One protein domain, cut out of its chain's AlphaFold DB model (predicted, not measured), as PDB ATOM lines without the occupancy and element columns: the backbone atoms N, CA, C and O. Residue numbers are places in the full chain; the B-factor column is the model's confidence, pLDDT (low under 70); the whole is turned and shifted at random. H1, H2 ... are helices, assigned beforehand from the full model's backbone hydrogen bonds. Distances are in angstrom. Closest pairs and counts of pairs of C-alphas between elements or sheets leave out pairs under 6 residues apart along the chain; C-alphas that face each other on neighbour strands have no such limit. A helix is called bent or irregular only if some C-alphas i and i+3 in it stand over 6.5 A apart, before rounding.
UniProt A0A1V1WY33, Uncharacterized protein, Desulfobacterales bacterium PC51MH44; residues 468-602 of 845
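Overview. This is residues 468 to 602 of the 845 residues of an uncharacterized protein of Desulfobacterales bacterium PC51MH44 (UniProt A0A1V1WY33). The model is a rod of helices in two parts set end to end: an up-and-down bundle of three, H3, H4 and H5, makes one part, and the helical hairpin of H1 and H2 makes the other, at a steep angle to H4 and H5. The short helix H6 packs on H4 and H5 near the end away from that hairpin. The printed part has 135 residues with six named helices, H1 to H6 in chain order, and no named strand; the class is all helix. It is loose, with a radius of gyration of the C-alphas of 17.7 A, and spans 56 by 27 by 20 A.

Arrangement. The longest helix by residues is H1, residues 470 to 491. It has a kink of 38 degrees near residue 485 and is irregular, with C-alphas 487 and 490 8.2 A apart. H2, residues 495 to 514, forms a hairpin with H1: they touch at a shallow tilt of 15 degrees, opposite ways, closest at the C-alphas of Gly 470 and Gln 514, 5.1 A. With residues 474 to 478 alone, H1 touches H4, residues 536 to 556, at a steep tilt of 53 degrees; the closest C-alphas are those of Val 474 and Trp 556, 6.5 A. H2 and H5, residues 566 to 584, touch only at their ends, closest at the C-alphas of His 513 and Ala 567, 5.2 A. H4 and H5 form a hairpin and touch at a shallow tilt of 15 degrees, opposite ways, with the C-alphas of Leu 546 and Gly 579 closest at 6.0 A. H3, residues 516 to 528, touches H5 at a shallow tilt of 6 degrees, the same way, closest at the C-alphas of Gln 516 and Ala 567, 5.9 A. H3 and H4, also a hairpin, only just touch, with 3 pairs of C-alphas within 8 A, the closest Gly 526 and Tyr 545 at 6.8 A. H6, residues 588 to 594, touches H4, closest at the C-alphas of Leu 546 and Thr 594, 6.4 A. H1 and H5 are apart. Every O i to N i+4 pair is within hydrogen-bond range in H3, H4 and H5, against 16 of 18 in H1, 15 of 16 in H2 and 2 of 3 in H6.

Along the chain. H1 is 30.8 A long from C-alpha 470 at (17.557, -28.266, -27.764), H2 28.9 A, H4 29.8 A and H5 26.8 A. H6 ends at C-alpha 594 at (31.621, -50.017, -16.580).

Size, cuts and confidence. The two C-alphas farthest apart, those of Asn 495 and Ser 535, are 57.2 A apart. The printed part has no cut and no long link. The mean pLDDT of the printed part is 90.2, and residues 598 to 602 are under 70.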
ATOM      1  N   GLY A 468      20.949 -21.425 -30.447       92.19
ATOM      2  CA  GLY A 468      19.943 -22.334 -30.997       92.19
ATOM      3  C   GLY A 468      19.016 -22.871 -29.908       92.19
ATOM      4  O   GLY A 468      18.854 -22.244 -28.868       92.19
ATOM      5  N   THR A 469      18.419 -24.038 -30.141       90.56
ATOM      6  CA  THR A 469      17.516 -24.714 -29.192       90.56
ATOM      7  C   THR A 469      17.915 -26.176 -29.007       90.56
ATOM      8  O   THR A 469      18.695 -26.716 -29.796       90.56
ATOM      9  N   GLY A 470      17.375 -26.826 -27.974       92.12
ATOM     10  CA  GLY A 470      17.557 -28.266 -27.764       92.12
ATOM     11  C   GLY A 470      19.025 -28.666 -27.590       92.12
ATOM     12  O   GLY A 470      19.825 -27.938 -26.990       92.12
ATOM     13  N   LEU A 471      19.397 -29.842 -28.097       93.38
ATOM     14  CA  LEU A 471      20.742 -30.379 -27.895       93.38
ATOM     15  C   LEU A 471      21.844 -29.561 -28.591       93.38
ATOM     16  O   LEU A 471      22.968 -29.477 -28.083       93.38
ATOM     17  N   ASP A 472      21.532 -28.912 -29.712       94.06
ATOM     18  CA  ASP A 472      22.477 -28.041 -30.416       94.06
ATOM     19  C   ASP A 472      22.866 -26.831 -29.561       94.06
ATOM     20  O   ASP A 472      24.052 -26.503 -29.470       94.06
ATOM     21  N   ALA A 473      21.911 -26.238 -28.835       95.44
ATOM     22  CA  ALA A 473      22.190 -25.164 -27.880       95.44
ATOM     23  C   ALA A 473      23.131 -25.613 -26.756       95.44
ATOM     24  O   ALA A 473      24.033 -24.874 -26.347       95.44
ATOM     25  N   VAL A 474      22.986 -26.855 -26.286       96.12
ATOM     26  CA  VAL A 474      23.879 -27.427 -25.271       96.12
ATOM     27  C   VAL A 474      25.303 -27.580 -25.817       96.12
ATOM     28  O   VAL A 474      26.266 -27.182 -25.152       96.12
ATOM     29  N   ASN A 475      25.454 -28.098 -27.035       94.25
ATOM     30  CA  ASN A 475      26.761 -28.269 -27.671       94.25
ATOM     31  C   ASN A 475      27.434 -26.923 -27.982       94.25
ATOM     32  O   ASN A 475      28.608 -26.725 -27.651       94.25
ATOM     33  N   ASN A 476      26.683 -25.970 -28.538       95.19
ATOM     34  CA  ASN A 476      27.162 -24.616 -28.816       95.19
ATOM     35  C   ASN A 476      27.541 -23.873 -27.529       95.19
ATOM     36  O   ASN A 476      28.569 -23.194 -27.491       95.19
ATOM     37  N   GLY A 477      26.784 -24.074 -26.446       96.44
ATOM     38  CA  GLY A 477      27.106 -23.537 -25.126       96.44
ATOM     39  C   GLY A 477      28.422 -24.072 -24.557       96.44
ATOM     40  O   GLY A 477      29.201 -23.307 -23.993       96.44
ATOM     41  N   ASN A 478      28.735 -25.356 -24.758       96.06
ATOM     42  CA  ASN A 478      30.024 -25.924 -24.338       96.06
ATOM     43  C   ASN A 478      31.203 -25.303 -25.101       96.06
ATOM     44  O   ASN A 478      32.238 -24.975 -24.508       96.06
ATOM     45  N   ALA A 479      31.046 -25.138 -26.419       95.19
ATOM     46  CA  ALA A 479      32.053 -24.515 -27.269       95.19
ATOM     47  C   ALA A 479      32.267 -23.047 -26.877       95.19
ATOM     48  O   ALA A 479      33.406 -22.614 -26.703       95.19
ATOM     49  N   TRP A 480      31.176 -22.309 -26.656       97.00
ATOM     50  CA  TRP A 480      31.217 -20.935 -26.167       97.00
ATOM     51  C   TRP A 480      31.917 -20.831 -24.812       97.00
ATOM     52  O   TRP A 480      32.818 -20.013 -24.668       97.00
ATOM     53  N   PHE A 481      31.575 -21.683 -23.838       97.06
ATOM     54  CA  PHE A 481      32.177 -21.639 -22.502       97.06
ATOM     55  C   PHE A 481      33.684 -21.899 -22.552       97.06
ATOM     56  O   PHE A 481      34.460 -21.228 -21.871       97.06
ATOM     57  N   THR A 482      34.111 -22.846 -23.389       95.94
ATOM     58  CA  THR A 482      35.530 -23.164 -23.594       95.94
ATOM     59  C   THR A 482      36.283 -21.983 -24.213       95.94
ATOM     60  O   THR A 482      37.332 -21.589 -23.708       95.94
ATOM     61  N   ASP A 483      35.730 -21.386 -25.270       96.19
ATOM     62  CA  ASP A 483      36.292 -20.211 -25.948       96.19
ATOM     63  C   ASP A 483      36.354 -18.994 -25.003       96.19
ATOM     64  O   ASP A 483      37.415 -18.405 -24.797       96.19
ATOM     65  N   PHE A 484      35.250 -18.684 -24.319       97.19
ATOM     66  CA  PHE A 484      35.145 -17.571 -23.377       97.19
ATOM     67  C   PHE A 484      36.119 -17.705 -22.202       97.19
ATOM     68  O   PHE A 484      36.879 -16.782 -21.905       97.19
ATOM     69  N   THR A 485      36.142 -18.860 -21.532       95.75
ATOM     70  CA  THR A 485      37.056 -19.072 -20.399       95.75
ATOM     71  C   THR A 485      38.514 -19.114 -20.845       95.75
ATOM     72  O   THR A 485      39.367 -18.619 -20.112       95.75
ATOM     73  N   GLY A 486      38.809 -19.612 -22.050       95.88
ATOM     74  CA  GLY A 486      40.139 -19.536 -22.654       95.88
ATOM     75  C   GLY A 486      40.581 -18.095 -22.920       95.88
ATOM     76  O   GLY A 486      41.690 -17.711 -22.541       95.88
ATOM     77  N   MET A 487      39.702 -17.279 -23.508       96.25
ATOM     78  CA  MET A 487      39.956 -15.869 -23.812       96.25
ATOM     79  C   MET A 487      40.166 -15.039 -22.538       96.25
ATOM     80  O   MET A 487      41.140 -14.294 -22.431       96.25
ATOM     81  N   PHE A 488      39.285 -15.192 -21.546       97.19
ATOM     82  CA  PHE A 488      39.228 -14.329 -20.363       97.19
ATOM     83  C   PHE A 488      39.851 -14.937 -19.095       97.19
ATOM     84  O   PHE A 488      39.729 -14.346 -18.023       97.19
ATOM     85  N   ALA A 489      40.575 -16.060 -19.178       95.19
ATOM     86  CA  ALA A 489      41.125 -16.783 -18.020       95.19
ATOM     87  C   ALA A 489      41.849 -15.886 -16.994       95.19
ATOM     88  O   ALA A 489      41.638 -16.004 -15.786       95.19
ATOM     89  N   LYS A 490      42.694 -14.958 -17.466       94.31
ATOM     90  CA  LYS A 490      43.498 -14.072 -16.602       94.31
ATOM     91  C   LYS A 490      42.696 -12.955 -15.938       94.31
ATOM     92  O   LYS A 490      43.178 -12.337 -14.994       94.31
ATOM     93  N   VAL A 491      41.492 -12.697 -16.436       96.31
ATOM     94  CA  VAL A 491      40.598 -11.628 -15.980       96.31
ATOM     95  C   VAL A 491      39.224 -12.171 -15.595       96.31
ATOM     96  O   VAL A 491      38.273 -11.410 -15.485       96.31
ATOM     97  N   ILE A 492      39.117 -13.478 -15.332       94.81
ATOM     98  CA  ILE A 492      37.838 -14.151 -15.066       94.81
ATOM     99  C   ILE A 492      37.118 -13.598 -13.830       94.81
ATOM    100  O   ILE A 492      35.909 -13.720 -13.711       94.81
ATOM    101  N   LYS A 493      37.860 -12.963 -12.912       94.19
ATOM    102  CA  LYS A 493      37.332 -12.307 -11.705       94.19
ATOM    103  C   LYS A 493      36.858 -10.870 -11.942       94.19
ATOM    104  O   LYS A 493      36.427 -10.218 -10.998       94.19
ATOM    105  N   ASN A 494      36.990 -10.344 -13.156       95.12
ATOM    106  CA  ASN A 494      36.495  -9.017 -13.491       95.12
ATOM    107  C   ASN A 494      34.961  -9.013 -13.479       95.12
ATOM    108  O   ASN A 494      34.347  -9.904 -14.058       95.12
ATOM    109  N   ASN A 495      34.343  -7.997 -12.869       94.94
ATOM    110  CA  ASN A 495      32.888  -7.939 -12.695       94.94
ATOM    111  C   ASN A 495      32.109  -8.034 -14.016       94.94
ATOM    112  O   ASN A 495      31.075  -8.690 -14.052       94.94
ATOM    113  N   GLN A 496      32.604  -7.438 -15.107       94.44
ATOM    114  CA  GLN A 496      31.930  -7.507 -16.410       94.44
ATOM    115  C   GLN A 496      31.988  -8.921 -16.998       94.44
ATOM    116  O   GLN A 496      30.999  -9.422 -17.517       94.44
ATOM    117  N   VAL A 497      33.137  -9.589 -16.866       96.81
ATOM    118  CA  VAL A 497      33.322 -10.981 -17.306       96.81
ATOM    119  C   VAL A 497      32.455 -11.927 -16.470       96.81
ATOM    120  O   VAL A 497      31.840 -12.840 -17.014       96.81
ATOM    121  N   LEU A 498      32.378 -11.693 -15.156       96.06
ATOM    122  CA  LEU A 498      31.530 -12.464 -14.248       96.06
ATOM    123  C   LEU A 498      30.042 -12.292 -14.557       96.06
ATOM    124  O   LEU A 498      29.314 -13.276 -14.462       96.06
ATOM    125  N   GLN A 499      29.608 -11.090 -14.941       96.00
ATOM    126  CA  GLN A 499      28.222 -10.840 -15.334       96.00
ATOM    127  C   GLN A 499      27.849 -11.654 -16.577       96.00
ATOM    128  O   GLN A 499      26.927 -12.455 -16.505       96.00
ATOM    129  N   ILE A 500      28.641 -11.572 -17.652       96.12
ATOM    130  CA  ILE A 500      28.406 -12.363 -18.874       96.12
ATOM    131  C   ILE A 500      28.421 -13.871 -18.583       96.12
ATOM    132  O   ILE A 500      27.630 -14.635 -19.131       96.12
ATOM    133  N   LEU A 501      29.296 -14.322 -17.680       95.94
ATOM    134  CA  LEU A 501      29.319 -15.717 -17.249       95.94
ATOM    135  C   LEU A 501      28.053 -16.117 -16.474       95.94
ATOM    136  O   LEU A 501      27.615 -17.264 -16.575       95.94
ATOM    137  N   ALA A 502      27.492 -15.210 -15.674       94.50
ATOM    138  CA  ALA A 502      26.246 -15.429 -14.950       94.50
ATOM    139  C   ALA A 502      25.049 -15.473 -15.908       94.50
ATOM    140  O   ALA A 502      24.238 -16.392 -15.798       94.50
ATOM    141  N   ASP A 503      24.999 -14.563 -16.881       94.88
ATOM    142  CA  ASP A 503      23.963 -14.514 -17.917       94.88
ATOM    143  C   ASP A 503      23.994 -15.795 -18.765       94.88
ATOM    144  O   ASP A 503      22.979 -16.476 -18.912       94.88
ATOM    145  N   PHE A 504      25.188 -16.233 -19.189       97.00
ATOM    146  CA  PHE A 504      25.363 -17.527 -19.853       97.00
ATOM    147  C   PHE A 504      24.871 -18.694 -18.991       97.00
ATOM    148  O   PHE A 504      24.212 -19.594 -19.497       97.00
ATOM    149  N   LYS A 505      25.182 -18.714 -17.687       94.62
ATOM    150  CA  LYS A 505      24.725 -19.785 -16.785       94.62
ATOM    151  C   LYS A 505      23.212 -19.790 -16.593       94.62
ATOM    152  O   LYS A 505      22.648 -20.859 -16.362       94.62
ATOM    153  N   GLN A 506      22.566 -18.628 -16.648       92.62
ATOM    154  CA  GLN A 506      21.113 -18.539 -16.625       92.62
ATOM    155  C   GLN A 506      20.536 -19.185 -17.885       92.62
ATOM    156  O   GLN A 506      19.808 -20.165 -17.759       92.62
ATOM    157  N   GLU A 507      20.967 -18.733 -19.063       93.88
ATOM    158  CA  GLU A 507      20.508 -19.259 -20.355       93.88
ATOM    159  C   GLU A 507      20.811 -20.759 -20.504       93.88
ATOM    160  O   GLU A 507      20.005 -21.559 -20.973       93.88
ATOM    161  N   ARG A 508      21.976 -21.187 -20.008       95.19
ATOM    162  CA  ARG A 508      22.397 -22.588 -19.992       95.19
ATOM    163  C   ARG A 508      21.393 -23.491 -19.279       95.19
ATOM    164  O   ARG A 508      21.201 -24.625 -19.714       95.19
ATOM    165  N   ARG A 509      20.761 -23.027 -18.198       93.06
ATOM    166  CA  ARG A 509      19.740 -23.821 -17.496       93.06
ATOM    167  C   ARG A 509      18.520 -24.058 -18.378       93.06
ATOM    168  O   ARG A 509      18.018 -25.182 -18.395       93.06
ATOM    169  N   ASP A 510      18.120 -23.052 -19.142       93.00
ATOM    170  CA  ASP A 510      16.981 -23.132 -20.051       93.00
ATOM    171  C   ASP A 510      17.305 -24.020 -21.259       93.00
ATOM    172  O   ASP A 510      16.516 -24.905 -21.596       93.00
ATOM    173  N   HIS A 511      18.513 -23.914 -21.825       94.94
ATOM    174  CA  HIS A 511      18.997 -24.832 -22.865       94.94
ATOM    175  C   HIS A 511      18.991 -26.298 -22.404       94.94
ATOM    176  O   HIS A 511      18.540 -27.178 -23.135       94.94
ATOM    177  N   LEU A 512      19.459 -26.579 -21.181       96.25
ATOM    178  CA  LEU A 512      19.437 -27.934 -20.617       96.25
ATOM    179  C   LEU A 512      18.010 -28.451 -20.409       96.25
ATOM    180  O   LEU A 512      17.759 -29.637 -20.610       96.25
ATOM    181  N   HIS A 513      17.081 -27.578 -20.012       94.75
ATOM    182  CA  HIS A 513      15.672 -27.933 -19.871       94.75
ATOM    183  C   HIS A 513      15.033 -28.257 -21.228       94.75
ATOM    184  O   HIS A 513      14.402 -29.299 -21.369       94.75
ATOM    185  N   GLN A 514      15.240 -27.413 -22.242       94.38
ATOM    186  CA  GLN A 514      14.718 -27.638 -23.596       94.38
ATOM    187  C   GLN A 514      15.296 -28.905 -24.243       94.38
ATOM    188  O   GLN A 514      14.581 -29.629 -24.928       94.38
ATOM    189  N   ALA A 515      16.575 -29.202 -24.004       96.75
ATOM    190  CA  ALA A 515      17.240 -30.385 -24.546       96.75
ATOM    191  C   ALA A 515      16.882 -31.690 -23.817       96.75
ATOM    192  O   ALA A 515      17.281 -32.761 -24.276       96.75
ATOM    193  N   GLN A 516      16.180 -31.628 -22.679       96.62
ATOM    194  CA  GLN A 516      15.974 -32.778 -21.799       96.62
ATOM    195  C   GLN A 516      15.361 -33.970 -22.544       96.62
ATOM    196  O   GLN A 516      15.884 -35.082 -22.456       96.62
ATOM    197  N   ASP A 517      14.283 -33.749 -23.292       95.25
ATOM    198  CA  ASP A 517      13.559 -34.834 -23.958       95.25
ATOM    199  C   ASP A 517      14.363 -35.429 -25.121       95.25
ATOM    200  O   ASP A 517      14.399 -36.649 -25.283       95.25
ATOM    201  N   GLU A 518      15.099 -34.601 -25.869       96.69
ATOM    202  CA  GLU A 518      16.030 -35.062 -26.910       96.69
ATOM    203  C   GLU A 518      17.166 -35.905 -26.316       96.69
ATOM    204  O   GLU A 518      17.500 -36.971 -26.841       96.69
ATOM    205  N   MET A 519      17.740 -35.466 -25.191       97.44
ATOM    206  CA  MET A 519      18.770 -36.208 -24.465       97.44
ATOM    207  C   MET A 519      18.247 -37.565 -23.988       97.44
ATOM    208  O   MET A 519      18.900 -38.591 -24.200       97.44
ATOM    209  N   LEU A 520      17.060 -37.589 -23.372       96.69
ATOM    210  CA  LEU A 520      16.405 -38.819 -22.923       96.69
ATOM    211  C   LEU A 520      16.119 -39.759 -24.099       96.69
ATOM    212  O   LEU A 520      16.410 -40.953 -24.002       96.69
ATOM    213  N   ALA A 521      15.624 -39.229 -25.220       95.56
ATOM    214  CA  ALA A 521      15.366 -39.998 -26.430       95.56
ATOM    215  C   ALA A 521      16.649 -40.611 -27.010       95.56
ATOM    216  O   ALA A 521      16.644 -41.786 -27.371       95.56
ATOM    217  N   GLN A 522      17.770 -39.878 -27.050       95.38
ATOM    218  CA  GLN A 522      19.050 -40.417 -27.532       95.38
ATOM    219  C   GLN A 522      19.603 -41.527 -26.630       95.38
ATOM    220  O   GLN A 522      20.076 -42.553 -27.131       95.38
ATOM    221  N   ILE A 523      19.518 -41.358 -25.305       96.25
ATOM    222  CA  ILE A 523      19.916 -42.395 -24.341       96.25
ATOM    223  C   ILE A 523      19.037 -43.640 -24.535       96.25
ATOM    224  O   ILE A 523      19.562 -44.747 -24.675       96.25
ATOM    225  N   GLN A 524      17.714 -43.463 -24.598       95.69
ATOM    226  CA  GLN A 524      16.758 -44.556 -24.777       95.69
ATOM    227  C   GLN A 524      16.963 -45.274 -26.115       95.69
ATOM    228  O   GLN A 524      17.064 -46.496 -26.140       95.69
ATOM    229  N   GLN A 525      17.135 -44.543 -27.218       94.12
ATOM    230  CA  GLN A 525      17.392 -45.124 -28.535       94.12
ATOM    231  C   GLN A 525      18.692 -45.942 -28.553       94.12
ATOM    232  O   GLN A 525      18.751 -47.012 -29.165       94.12
ATOM    233  N   GLY A 526      19.746 -45.457 -27.888       92.56
ATOM    234  CA  GLY A 526      20.989 -46.208 -27.719       92.56
ATOM    235  C   GLY A 526      20.776 -47.514 -26.954       92.56
ATOM    236  O   GLY A 526      21.335 -48.544 -27.335       92.56
ATOM    237  N   PHE A 527      19.929 -47.486 -25.923       92.69
ATOM    238  CA  PHE A 527      19.555 -48.662 -25.145       92.69
ATOM    239  C   PHE A 527      18.692 -49.653 -25.939       92.69
ATOM    240  O   PHE A 527      18.975 -50.847 -25.918       92.69
ATOM    241  N   ASP A 528      17.690 -49.185 -26.681       90.50
ATOM    242  CA  ASP A 528      16.755 -50.030 -27.440       90.50
ATOM    243  C   ASP A 528      17.442 -50.818 -28.564       90.50
ATOM    244  O   ASP A 528      16.996 -51.899 -28.950       90.50
ATOM    245  N   ARG A 529      18.579 -50.314 -29.065       90.88
ATOM    246  CA  ARG A 529      19.441 -51.022 -30.028       90.88
ATOM    247  C   ARG A 529      20.214 -52.186 -29.403       90.88
ATOM    248  O   ARG A 529      20.807 -52.987 -30.130       90.88
ATOM    249  N   LEU A 530      20.258 -52.293 -28.074       87.75
ATOM    250  CA  LEU A 530      20.965 -53.374 -27.400       87.75
ATOM    251  C   LEU A 530      20.172 -54.671 -27.518       87.75
ATOM    252  O   LEU A 530      19.034 -54.792 -27.066       87.75
ATOM    253  N   SER A 531      20.821 -55.695 -28.071       80.81
ATOM    254  CA  SER A 531      20.228 -57.024 -28.118       80.81
ATOM    255  C   SER A 531      19.954 -57.530 -26.696       80.81
ATOM    256  O   SER A 531      20.827 -57.423 -25.835       80.81
ATOM    257  N   PRO A 532      18.797 -58.156 -26.433       72.81
ATOM    258  CA  PRO A 532      18.549 -58.864 -25.182       72.81
ATOM    259  C   PRO A 532      19.357 -60.162 -25.027       72.81
ATOM    260  O   PRO A 532      19.280 -60.808 -23.980       72.81
ATOM    261  N   GLN A 533      20.060 -60.605 -26.071       73.19
ATOM    262  CA  GLN A 533      20.791 -61.869 -26.063       73.19
ATOM    263  C   GLN A 533      22.063 -61.769 -25.214       73.19
ATOM    264  O   GLN A 533      22.767 -60.757 -25.216       73.19
ATOM    265  N   MET A 534      22.389 -62.846 -24.507       72.75
ATOM    266  CA  MET A 534      23.638 -62.962 -23.760       72.75
ATOM    267  C   MET A 534      24.715 -63.517 -24.700       72.75
ATOM    268  O   MET A 534      25.033 -64.696 -24.625       72.75
ATOM    269  N   SER A 535      25.291 -62.697 -25.587       75.88
ATOM    270  CA  SER A 535      26.400 -63.082 -26.488       75.88
ATOM    271  C   SER A 535      27.618 -62.156 -26.339       75.88
ATOM    272  O   SER A 535      27.480 -61.028 -25.875       75.88
ATOM    273  N   LYS A 536      28.815 -62.597 -26.762       79.06
ATOM    274  CA  LYS A 536      30.036 -61.759 -26.729       79.06
ATOM    275  C   LYS A 536      29.883 -60.459 -27.530       79.06
ATOM    276  O   LYS A 536      30.368 -59.418 -27.096       79.06
ATOM    277  N   SER A 537      29.203 -60.511 -28.677       82.06
ATOM    278  CA  SER A 537      28.921 -59.328 -29.497       82.06
ATOM    279  C   SER A 537      27.943 -58.374 -28.806       82.06
ATOM    280  O   SER A 537      28.175 -57.166 -28.804       82.06
ATOM    281  N   ALA A 538      26.904 -58.899 -28.148       84.19
ATOM    282  CA  ALA A 538      25.987 -58.090 -27.352       84.19
ATOM    283  C   ALA A 538      26.687 -57.466 -26.130       84.19
ATOM    284  O   ALA A 538      26.433 -56.310 -25.804       84.19
ATOM    285  N   ASP A 539      27.617 -58.182 -25.493       86.50
ATOM    286  CA  ASP A 539      28.414 -57.653 -24.379       86.50
ATOM    287  C   ASP A 539      29.318 -56.500 -24.830       86.50
ATOM    288  O   ASP A 539      29.385 -55.472 -24.156       86.50
ATOM    289  N   ALA A 540      29.968 -56.629 -25.992       88.25
ATOM    290  CA  ALA A 540      30.760 -55.551 -26.579       88.25
ATOM    291  C   ALA A 540      29.897 -54.317 -26.898       88.25
ATOM    292  O   ALA A 540      30.279 -53.202 -26.542       88.25
ATOM    293  N   ALA A 541      28.712 -54.513 -27.487       90.62
ATOM    294  CA  ALA A 541      27.767 -53.430 -27.765       90.62
ATOM    295  C   ALA A 541      27.305 -52.720 -26.478       90.62
ATOM    296  O   ALA A 541      27.302 -51.493 -26.421       90.62
ATOM    297  N   ARG A 542      26.999 -53.472 -25.412       92.31
ATOM    298  CA  ARG A 542      26.641 -52.913 -24.095       92.31
ATOM    299  C   ARG A 542      27.786 -52.137 -23.463       92.31
ATOM    300  O   ARG A 542      27.563 -51.041 -22.966       92.31
ATOM    301  N   VAL A 543      29.006 -52.676 -23.482       91.38
ATOM    302  CA  VAL A 543      30.183 -51.957 -22.972       91.38
ATOM    303  C   VAL A 543      30.388 -50.661 -23.759       91.38
ATOM    304  O   VAL A 543      30.570 -49.618 -23.141       91.38
ATOM    305  N   SER A 544      30.279 -50.703 -25.090       93.25
ATOM    306  CA  SER A 544      30.372 -49.510 -25.940       93.25
ATOM    307  C   SER A 544      29.296 -48.478 -25.602       93.25
ATOM    308  O   SER A 544      29.615 -47.300 -25.466       93.25
ATOM    309  N   TYR A 545      28.044 -48.905 -25.415       95.38
ATOM    310  CA  TYR A 545      26.949 -48.032 -24.991       95.38
ATOM    311  C   TYR A 545      27.231 -47.384 -23.629       95.38
ATOM    312  O   TYR A 545      27.129 -46.171 -23.497       95.38
ATOM    313  N   LEU A 546      27.665 -48.160 -22.631       94.50
ATOM    314  CA  LEU A 546      27.964 -47.658 -21.283       94.50
ATOM    315  C   LEU A 546      29.154 -46.692 -21.265       94.50
ATOM    316  O   LEU A 546      29.132 -45.684 -20.557       94.50
ATOM    317  N   THR A 547      30.196 -46.975 -22.046       92.88
ATOM    318  CA  THR A 547      31.304 -46.038 -22.253       92.88
ATOM    319  C   THR A 547      30.816 -44.769 -22.955       92.88
ATOM    320  O   THR A 547      31.187 -43.674 -22.533       92.88
ATOM    321  N   GLY A 548      29.941 -44.915 -23.955       94.00
ATOM    322  CA  GLY A 548      29.251 -43.819 -24.629       94.00
ATOM    323  C   GLY A 548      28.488 -42.932 -23.651       94.00
ATOM    324  O   GLY A 548      28.765 -41.744 -23.607       94.00
ATOM    325  N   LEU A 549      27.640 -43.498 -22.782       94.88
ATOM    326  CA  LEU A 549      26.880 -42.737 -21.780       94.88
ATOM    327  C   LEU A 549      27.769 -41.867 -20.891       94.88
ATOM    328  O   LEU A 549      27.452 -40.706 -20.658       94.88
ATOM    329  N   LYS A 550      28.907 -42.391 -20.422       92.56
ATOM    330  CA  LYS A 550      29.851 -41.599 -19.618       92.56
ATOM    331  C   LYS A 550      30.485 -40.462 -20.404       92.56
ATOM    332  O   LYS A 550      30.732 -39.396 -19.846       92.56
ATOM    333  N   GLN A 551      30.804 -40.702 -21.672       92.25
ATOM    334  CA  GLN A 551      31.348 -39.661 -22.534       92.25
ATOM    335  C   GLN A 551      30.285 -38.598 -22.818       92.25
ATOM    336  O   GLN A 551      30.585 -37.408 -22.757       92.25
ATOM    337  N   THR A 552      29.048 -39.022 -23.057       93.00
ATOM    338  CA  THR A 552      27.894 -38.156 -23.264       93.00
ATOM    339  C   THR A 552      27.614 -37.299 -22.029       93.00
ATOM    340  O   THR A 552      27.525 -36.088 -22.172       93.00
ATOM    341  N   ASP A 553      27.604 -37.868 -20.816       93.69
ATOM    342  CA  ASP A 553      27.454 -37.118 -19.554       93.69
ATOM    343  C   ASP A 553      28.513 -36.013 -19.413       93.69
ATOM    344  O   ASP A 553      28.193 -34.855 -19.156       93.69
ATOM    345  N   ARG A 554      29.784 -36.344 -19.671       91.94
ATOM    346  CA  ARG A 554      30.885 -35.366 -19.635       91.94
ATOM    347  C   ARG A 554      30.765 -34.287 -20.698       91.94
ATOM    348  O   ARG A 554      31.247 -33.182 -20.485       91.94
ATOM    349  N   THR A 555      30.197 -34.628 -21.850       92.75
ATOM    350  CA  THR A 555      30.078 -33.709 -22.980       92.75
ATOM    351  C   THR A 555      28.897 -32.774 -22.764       92.75
ATOM    352  O   THR A 555      29.061 -31.566 -22.851       92.75
ATOM    353  N   TRP A 556      27.720 -33.294 -22.425       94.94
ATOM    354  CA  TRP A 556      26.519 -32.484 -22.227       94.94
ATOM    355  C   TRP A 556      26.566 -31.636 -20.963       94.94
ATOM    356  O   TRP A 556      26.018 -30.543 -20.973       94.94
ATOM    357  N   PHE A 557      27.249 -32.088 -19.910       95.94
ATOM    358  CA  PHE A 557      27.311 -31.383 -18.626       95.94
ATOM    359  C   PHE A 557      28.733 -30.901 -18.302       95.94
ATOM    360  O   PHE A 557      29.231 -31.077 -17.186       95.94
ATOM    361  N   ALA A 558      29.412 -30.337 -19.305       93.25
ATOM    362  CA  ALA A 558      30.798 -29.877 -19.206       93.25
ATOM    363  C   ALA A 558      30.955 -28.547 -18.442       93.25
ATOM    364  O   ALA A 558      32.061 -28.215 -18.006       93.25
ATOM    365  N   VAL A 559      29.877 -27.770 -18.283       94.50
ATOM    366  CA  VAL A 559      29.933 -26.442 -17.665       94.50
ATOM    367  C   VAL A 559      29.762 -26.557 -16.140       94.50
ATOM    368  O   VAL A 559      28.820 -27.195 -15.661       94.50
ATOM    369  N   PRO A 560      30.632 -25.922 -15.328       93.25
ATOM    370  CA  PRO A 560      30.477 -25.899 -13.877       93.25
ATOM    371  C   PRO A 560      29.136 -25.290 -13.440       93.25
ATOM    372  O   PRO A 560      28.865 -24.113 -13.695       93.25
ATOM    373  N   GLY A 561      28.341 -26.086 -12.722       90.06
ATOM    374  CA  GLY A 561      26.982 -25.745 -12.281       90.06
ATOM    375  C   GLY A 561      25.877 -26.492 -13.036       90.06
ATOM    376  O   GLY A 561      24.753 -26.547 -12.545       90.06
ATOM    377  N   ASP A 562      26.183 -27.153 -14.163       93.88
ATOM    378  CA  ASP A 562      25.189 -27.936 -14.919       93.88
ATOM    379  C   ASP A 562      24.538 -29.032 -14.056       93.88
ATOM    380  O   ASP A 562      23.366 -29.359 -14.238       93.88
ATOM    381  N   GLY A 563      25.273 -29.579 -13.080       88.19
ATOM    382  CA  GLY A 563      24.792 -30.623 -12.169       88.19
ATOM    383  C   GLY A 563      23.627 -30.211 -11.264       88.19
ATOM    384  O   GLY A 563      22.886 -31.085 -10.815       88.19
ATOM    385  N   ASP A 564      23.439 -28.911 -11.029       87.81
ATOM    386  CA  ASP A 564      22.399 -28.397 -10.130       87.81
ATOM    387  C   ASP A 564      21.031 -28.287 -10.830       87.81
ATOM    388  O   ASP A 564      19.982 -28.214 -10.176       87.81
ATOM    389  N   SER A 565      21.015 -28.326 -12.167       92.19
ATOM    390  CA  SER A 565      19.785 -28.242 -12.953       92.19
ATOM    391  C   SER A 565      18.876 -29.462 -12.714       92.19
ATOM    392  O   SER A 565      19.350 -30.606 -12.736       92.19
ATOM    393  N   PRO A 566      17.556 -29.267 -12.507       93.12
ATOM    394  CA  PRO A 566      16.587 -30.364 -12.480       93.12
ATOM    395  C   PRO A 566      16.657 -31.252 -13.730       93.12
ATOM    396  O   PRO A 566      16.639 -32.473 -13.595       93.12
ATOM    397  N   ALA A 567      16.831 -30.660 -14.917       93.62
ATOM    398  CA  ALA A 567      16.913 -31.401 -16.175       93.62
ATOM    399  C   ALA A 567      18.122 -32.346 -16.208       93.62
ATOM    400  O   ALA A 567      17.984 -33.535 -16.491       93.62
ATOM    401  N   THR A 568      19.297 -31.856 -15.797       95.25
ATOM    402  CA  THR A 568      20.511 -32.676 -15.665       95.25
ATOM    403  C   THR A 568      20.305 -33.845 -14.708       95.25
ATOM    404  O   THR A 568      20.724 -34.965 -15.002       95.25
ATOM    405  N   ARG A 569      19.637 -33.621 -13.567       94.56
ATOM    406  CA  ARG A 569      19.333 -34.692 -12.605       94.56
ATOM    407  C   ARG A 569      18.407 -35.750 -13.204       94.56
ATOM    408  O   ARG A 569      18.675 -36.936 -13.026       94.56
ATOM    409  N   THR A 570      17.380 -35.344 -13.948       95.94
ATOM    410  CA  THR A 570      16.477 -36.260 -14.666       95.94
ATOM    411  C   THR A 570      17.230 -37.092 -15.704       95.94
ATOM    412  O   THR A 570      17.113 -38.320 -15.715       95.94
ATOM    413  N   VAL A 571      18.059 -36.454 -16.537       96.44
ATOM    414  CA  VAL A 571      18.855 -37.139 -17.569       96.44
ATOM    415  C   VAL A 571      19.859 -38.107 -16.938       96.44
ATOM    416  O   VAL A 571      19.933 -39.262 -17.353       96.44
ATOM    417  N   ARG A 572      20.582 -37.696 -15.889       95.50
ATOM    418  CA  ARG A 572      21.511 -38.576 -15.161       95.50
ATOM    419  C   ARG A 572      20.805 -39.752 -14.500       95.50
ATOM    420  O   ARG A 572      21.291 -40.871 -14.607       95.50
ATOM    421  N   ALA A 573      19.633 -39.542 -13.903       93.62
ATOM    422  CA  ALA A 573      18.837 -40.634 -13.348       93.62
ATOM    423  C   ALA A 573      18.418 -41.645 -14.431       93.62
ATOM    424  O   ALA A 573      18.442 -42.855 -14.191       93.62
ATOM    425  N   ALA A 574      18.086 -41.178 -15.639       94.50
ATOM    426  CA  ALA A 574      17.819 -42.053 -16.778       94.50
ATOM    427  C   ALA A 574      19.082 -42.790 -17.253       94.50
ATOM    428  O   ALA A 574      19.021 -44.001 -17.476       94.50
ATOM    429  N   MET A 575      20.232 -42.108 -17.345       95.19
ATOM    430  CA  MET A 575      21.524 -42.734 -17.656       95.19
ATOM    431  C   MET A 575      21.896 -43.808 -16.627       95.19
ATOM    432  O   MET A 575      22.321 -44.893 -17.015       95.19
ATOM    433  N   ASP A 576      21.699 -43.550 -15.335       91.44
ATOM    434  CA  ASP A 576      21.973 -44.504 -14.258       91.44
ATOM    435  C   ASP A 576      21.021 -45.700 -14.308       91.44
ATOM    436  O   ASP A 576      21.456 -46.847 -14.189       91.44
ATOM    437  N   LYS A 577      19.727 -45.458 -14.544       90.31
ATOM    438  CA  LYS A 577      18.721 -46.515 -14.687       90.31
ATOM    439  C   LYS A 577      19.019 -47.405 -15.895       90.31
ATOM    440  O   LYS A 577      19.141 -48.619 -15.741       90.31
ATOM    441  N   LEU A 578      19.155 -46.826 -17.088       91.25
ATOM    442  CA  LEU A 578      19.383 -47.568 -18.334       91.25
ATOM    443  C   LEU A 578      20.790 -48.170 -18.380       91.25
ATOM    444  O   LEU A 578      20.971 -49.313 -18.800       91.25
ATOM    445  N   GLY A 579      21.793 -47.445 -17.885       91.44
ATOM    446  CA  GLY A 579      23.153 -47.944 -17.732       91.44
ATOM    447  C   GLY A 579      23.230 -49.097 -16.729       91.44
ATOM    448  O   GLY A 579      23.894 -50.108 -16.977       91.44
ATOM    449  N   GLY A 580      22.485 -49.014 -15.630       86.44
ATOM    450  CA  GLY A 580      22.344 -50.101 -14.674       86.44
ATOM    451  C   GLY A 580      21.619 -51.315 -15.260       86.44
ATOM    452  O   GLY A 580      22.075 -52.439 -15.054       86.44
ATOM    453  N   GLN A 581      20.551 -51.119 -16.039       85.62
ATOM    454  CA  GLN A 581      19.866 -52.205 -16.752       85.62
ATOM    455  C   GLN A 581      20.795 -52.888 -17.764       85.62
ATOM    456  O   GLN A 581      20.920 -54.110 -17.754       85.62
ATOM    457  N   ALA A 582      21.517 -52.120 -18.589       88.00
ATOM    458  CA  ALA A 582      22.490 -52.658 -19.544       88.00
ATOM    459  C   ALA A 582      23.635 -53.398 -18.830       88.00
ATOM    460  O   ALA A 582      24.078 -54.451 -19.289       88.00
ATOM    461  N   THR A 583      24.075 -52.891 -17.675       85.44
ATOM    462  CA  THR A 583      25.092 -53.534 -16.832       85.44
ATOM    463  C   THR A 583      24.606 -54.857 -16.240       85.44
ATOM    464  O   THR A 583      25.407 -55.782 -16.117       85.44
ATOM    465  N   GLY A 584      23.312 -54.994 -15.937       78.62
ATOM    466  CA  GLY A 584      22.724 -56.245 -15.441       78.62
ATOM    467  C   GLY A 584      22.826 -57.416 -16.425       78.62
ATOM    468  O   GLY A 584      22.837 -58.572 -16.012       78.62
ATOM    469  N   TYR A 585      22.976 -57.128 -17.720       78.81
ATOM    470  CA  TYR A 585      23.206 -58.142 -18.752       78.81
ATOM    471  C   TYR A 585      24.682 -58.493 -18.964       78.81
ATOM    472  O   TYR A 585      24.983 -59.371 -19.769       78.81
ATOM    473  N   LEU A 586      25.615 -57.811 -18.299       83.44
ATOM    474  CA  LEU A 586      27.041 -58.073 -18.457       83.44
ATOM    475  C   LEU A 586      27.536 -59.107 -17.438       83.44
ATOM    476  O   LEU A 586      27.090 -59.111 -16.288       83.44
ATOM    477  N   PRO A 587      28.541 -59.926 -17.800       80.81
ATOM    478  CA  PRO A 587      29.224 -60.757 -16.822       80.81
ATOM    479  C   PRO A 587      29.871 -59.872 -15.739       80.81
ATOM    480  O   PRO A 587      30.407 -58.803 -16.069       80.81
ATOM    481  N   PRO A 588      29.914 -60.306 -14.463       80.19
ATOM    482  CA  PRO A 588      30.441 -59.511 -13.348       80.19
ATOM    483  C   PRO A 588      31.819 -58.868 -13.592       80.19
ATOM    484  O   PRO A 588      32.080 -57.757 -13.132       80.19
ATOM    485  N   ARG A 589      32.713 -59.523 -14.349       80.88
ATOM    486  CA  ARG A 589      34.037 -58.996 -14.744       80.88
ATOM    487  C   ARG A 589      33.949 -57.746 -15.613       80.88
ATOM    488  O   ARG A 589      34.803 -56.874 -15.481       80.88
ATOM    489  N   LEU A 590      32.968 -57.680 -16.514       83.19
ATOM    490  CA  LEU A 590      32.750 -56.539 -17.398       83.19
ATOM    491  C   LEU A 590      31.910 -55.482 -16.685       83.19
ATOM    492  O   LEU A 590      32.293 -54.318 -16.702       83.19
ATOM    493  N   ALA A 591      30.865 -55.890 -15.959       81.88
ATOM    494  CA  ALA A 591      30.024 -54.992 -15.168       81.88
ATOM    495  C   ALA A 591      30.837 -54.135 -14.176       81.88
ATOM    496  O   ALA A 591      30.632 -52.932 -14.062       81.88
ATOM    497  N   ARG A 592      31.845 -54.712 -13.506       79.81
ATOM    498  CA  ARG A 592      32.727 -53.947 -12.599       79.81
ATOM    499  C   ARG A 592      33.557 -52.869 -13.306       79.81
ATOM    500  O   ARG A 592      33.963 -51.910 -12.662       79.81
ATOM    501  N   ARG A 593      33.832 -53.018 -14.606       81.12
ATOM    502  CA  ARG A 593      34.639 -52.064 -15.389       81.12
ATOM    503  C   ARG A 593      33.815 -50.897 -15.925       81.12
ATOM    504  O   ARG A 593      34.382 -49.854 -16.230       81.12
ATOM    505  N   THR A 594      32.499 -51.058 -16.035       81.19
ATOM    506  CA  THR A 594      31.621 -50.017 -16.580       81.19
ATOM    507  C   THR A 594      31.325 -48.939 -15.550       81.19
ATOM    508  O   THR A 594      31.034 -47.818 -15.938       81.19
ATOM    509  N   GLY A 595      31.452 -49.224 -14.250       81.31
ATOM    510  CA  GLY A 595      31.239 -48.268 -13.157       81.31
ATOM    511  C   GLY A 595      29.786 -47.819 -12.966       81.31
ATOM    512  O   GLY A 595      29.559 -46.890 -12.204       81.31
ATOM    513  N   PHE A 596      28.831 -48.465 -13.640       85.31
ATOM    514  CA  PHE A 596      27.405 -48.330 -13.357       85.31
ATOM    515  C   PHE A 596      26.987 -49.384 -12.332       85.31
ATOM    516  O   PHE A 596      27.474 -50.520 -12.345       85.31
ATOM    517  N   VAL A 597      26.072 -49.022 -11.435       78.38
ATOM    518  CA  VAL A 597      25.472 -49.985 -10.510       78.38
ATOM    519  C   VAL A 597      24.394 -50.751 -11.268       78.38
ATOM    520  O   VAL A 597      23.469 -50.150 -11.800       78.38
ATOM    521  N   SER A 598      24.517 -52.081 -11.327       67.62
ATOM    522  CA  SER A 598      23.501 -52.943 -11.944       67.62
ATOM    523  C   SER A 598      22.119 -52.635 -11.372       67.62
ATOM    524  O   SER A 598      21.932 -52.704 -10.156       67.62
ATOM    525  N   TRP A 599      21.161 -52.347 -12.248       61.50
ATOM    526  CA  TRP A 599      19.768 -52.131 -11.873       61.50
ATOM    527  C   TRP A 599      18.997 -53.452 -11.987       61.50
ATOM    528  O   TRP A 599      19.309 -54.255 -12.872       61.50
ATOM    529  N   PRO A 600      18.013 -53.702 -11.109       55.38
ATOM    530  CA  PRO A 600      17.116 -54.843 -11.238       55.38
ATOM    531  C   PRO A 600      16.399 -54.816 -12.602       55.38
ATOM    532  O   PRO A 600      15.790 -53.811 -12.974       55.38
ATOM    533  N   LEU A 601      16.480 -55.909 -13.366       53.72
ATOM    534  CA  LEU A 601      15.701 -56.084 -14.598       53.72
ATOM    535  C   LEU A 601      14.224 -56.335 -14.248       53.72
ATOM    536  O   LEU A 601      13.965 -56.949 -13.223       53.72
ATOM    537  N   PRO A 602      13.237 -55.892 -15.043       49.16
ATOM    538  CA  PRO A 602      11.834 -56.191 -14.752       49.16
ATOM    539  C   PRO A 602      11.601 -57.715 -14.708       49.16
ATOM    540  O   PRO A 602      12.087 -58.420 -15.601       49.16
TER     541      PRO A 602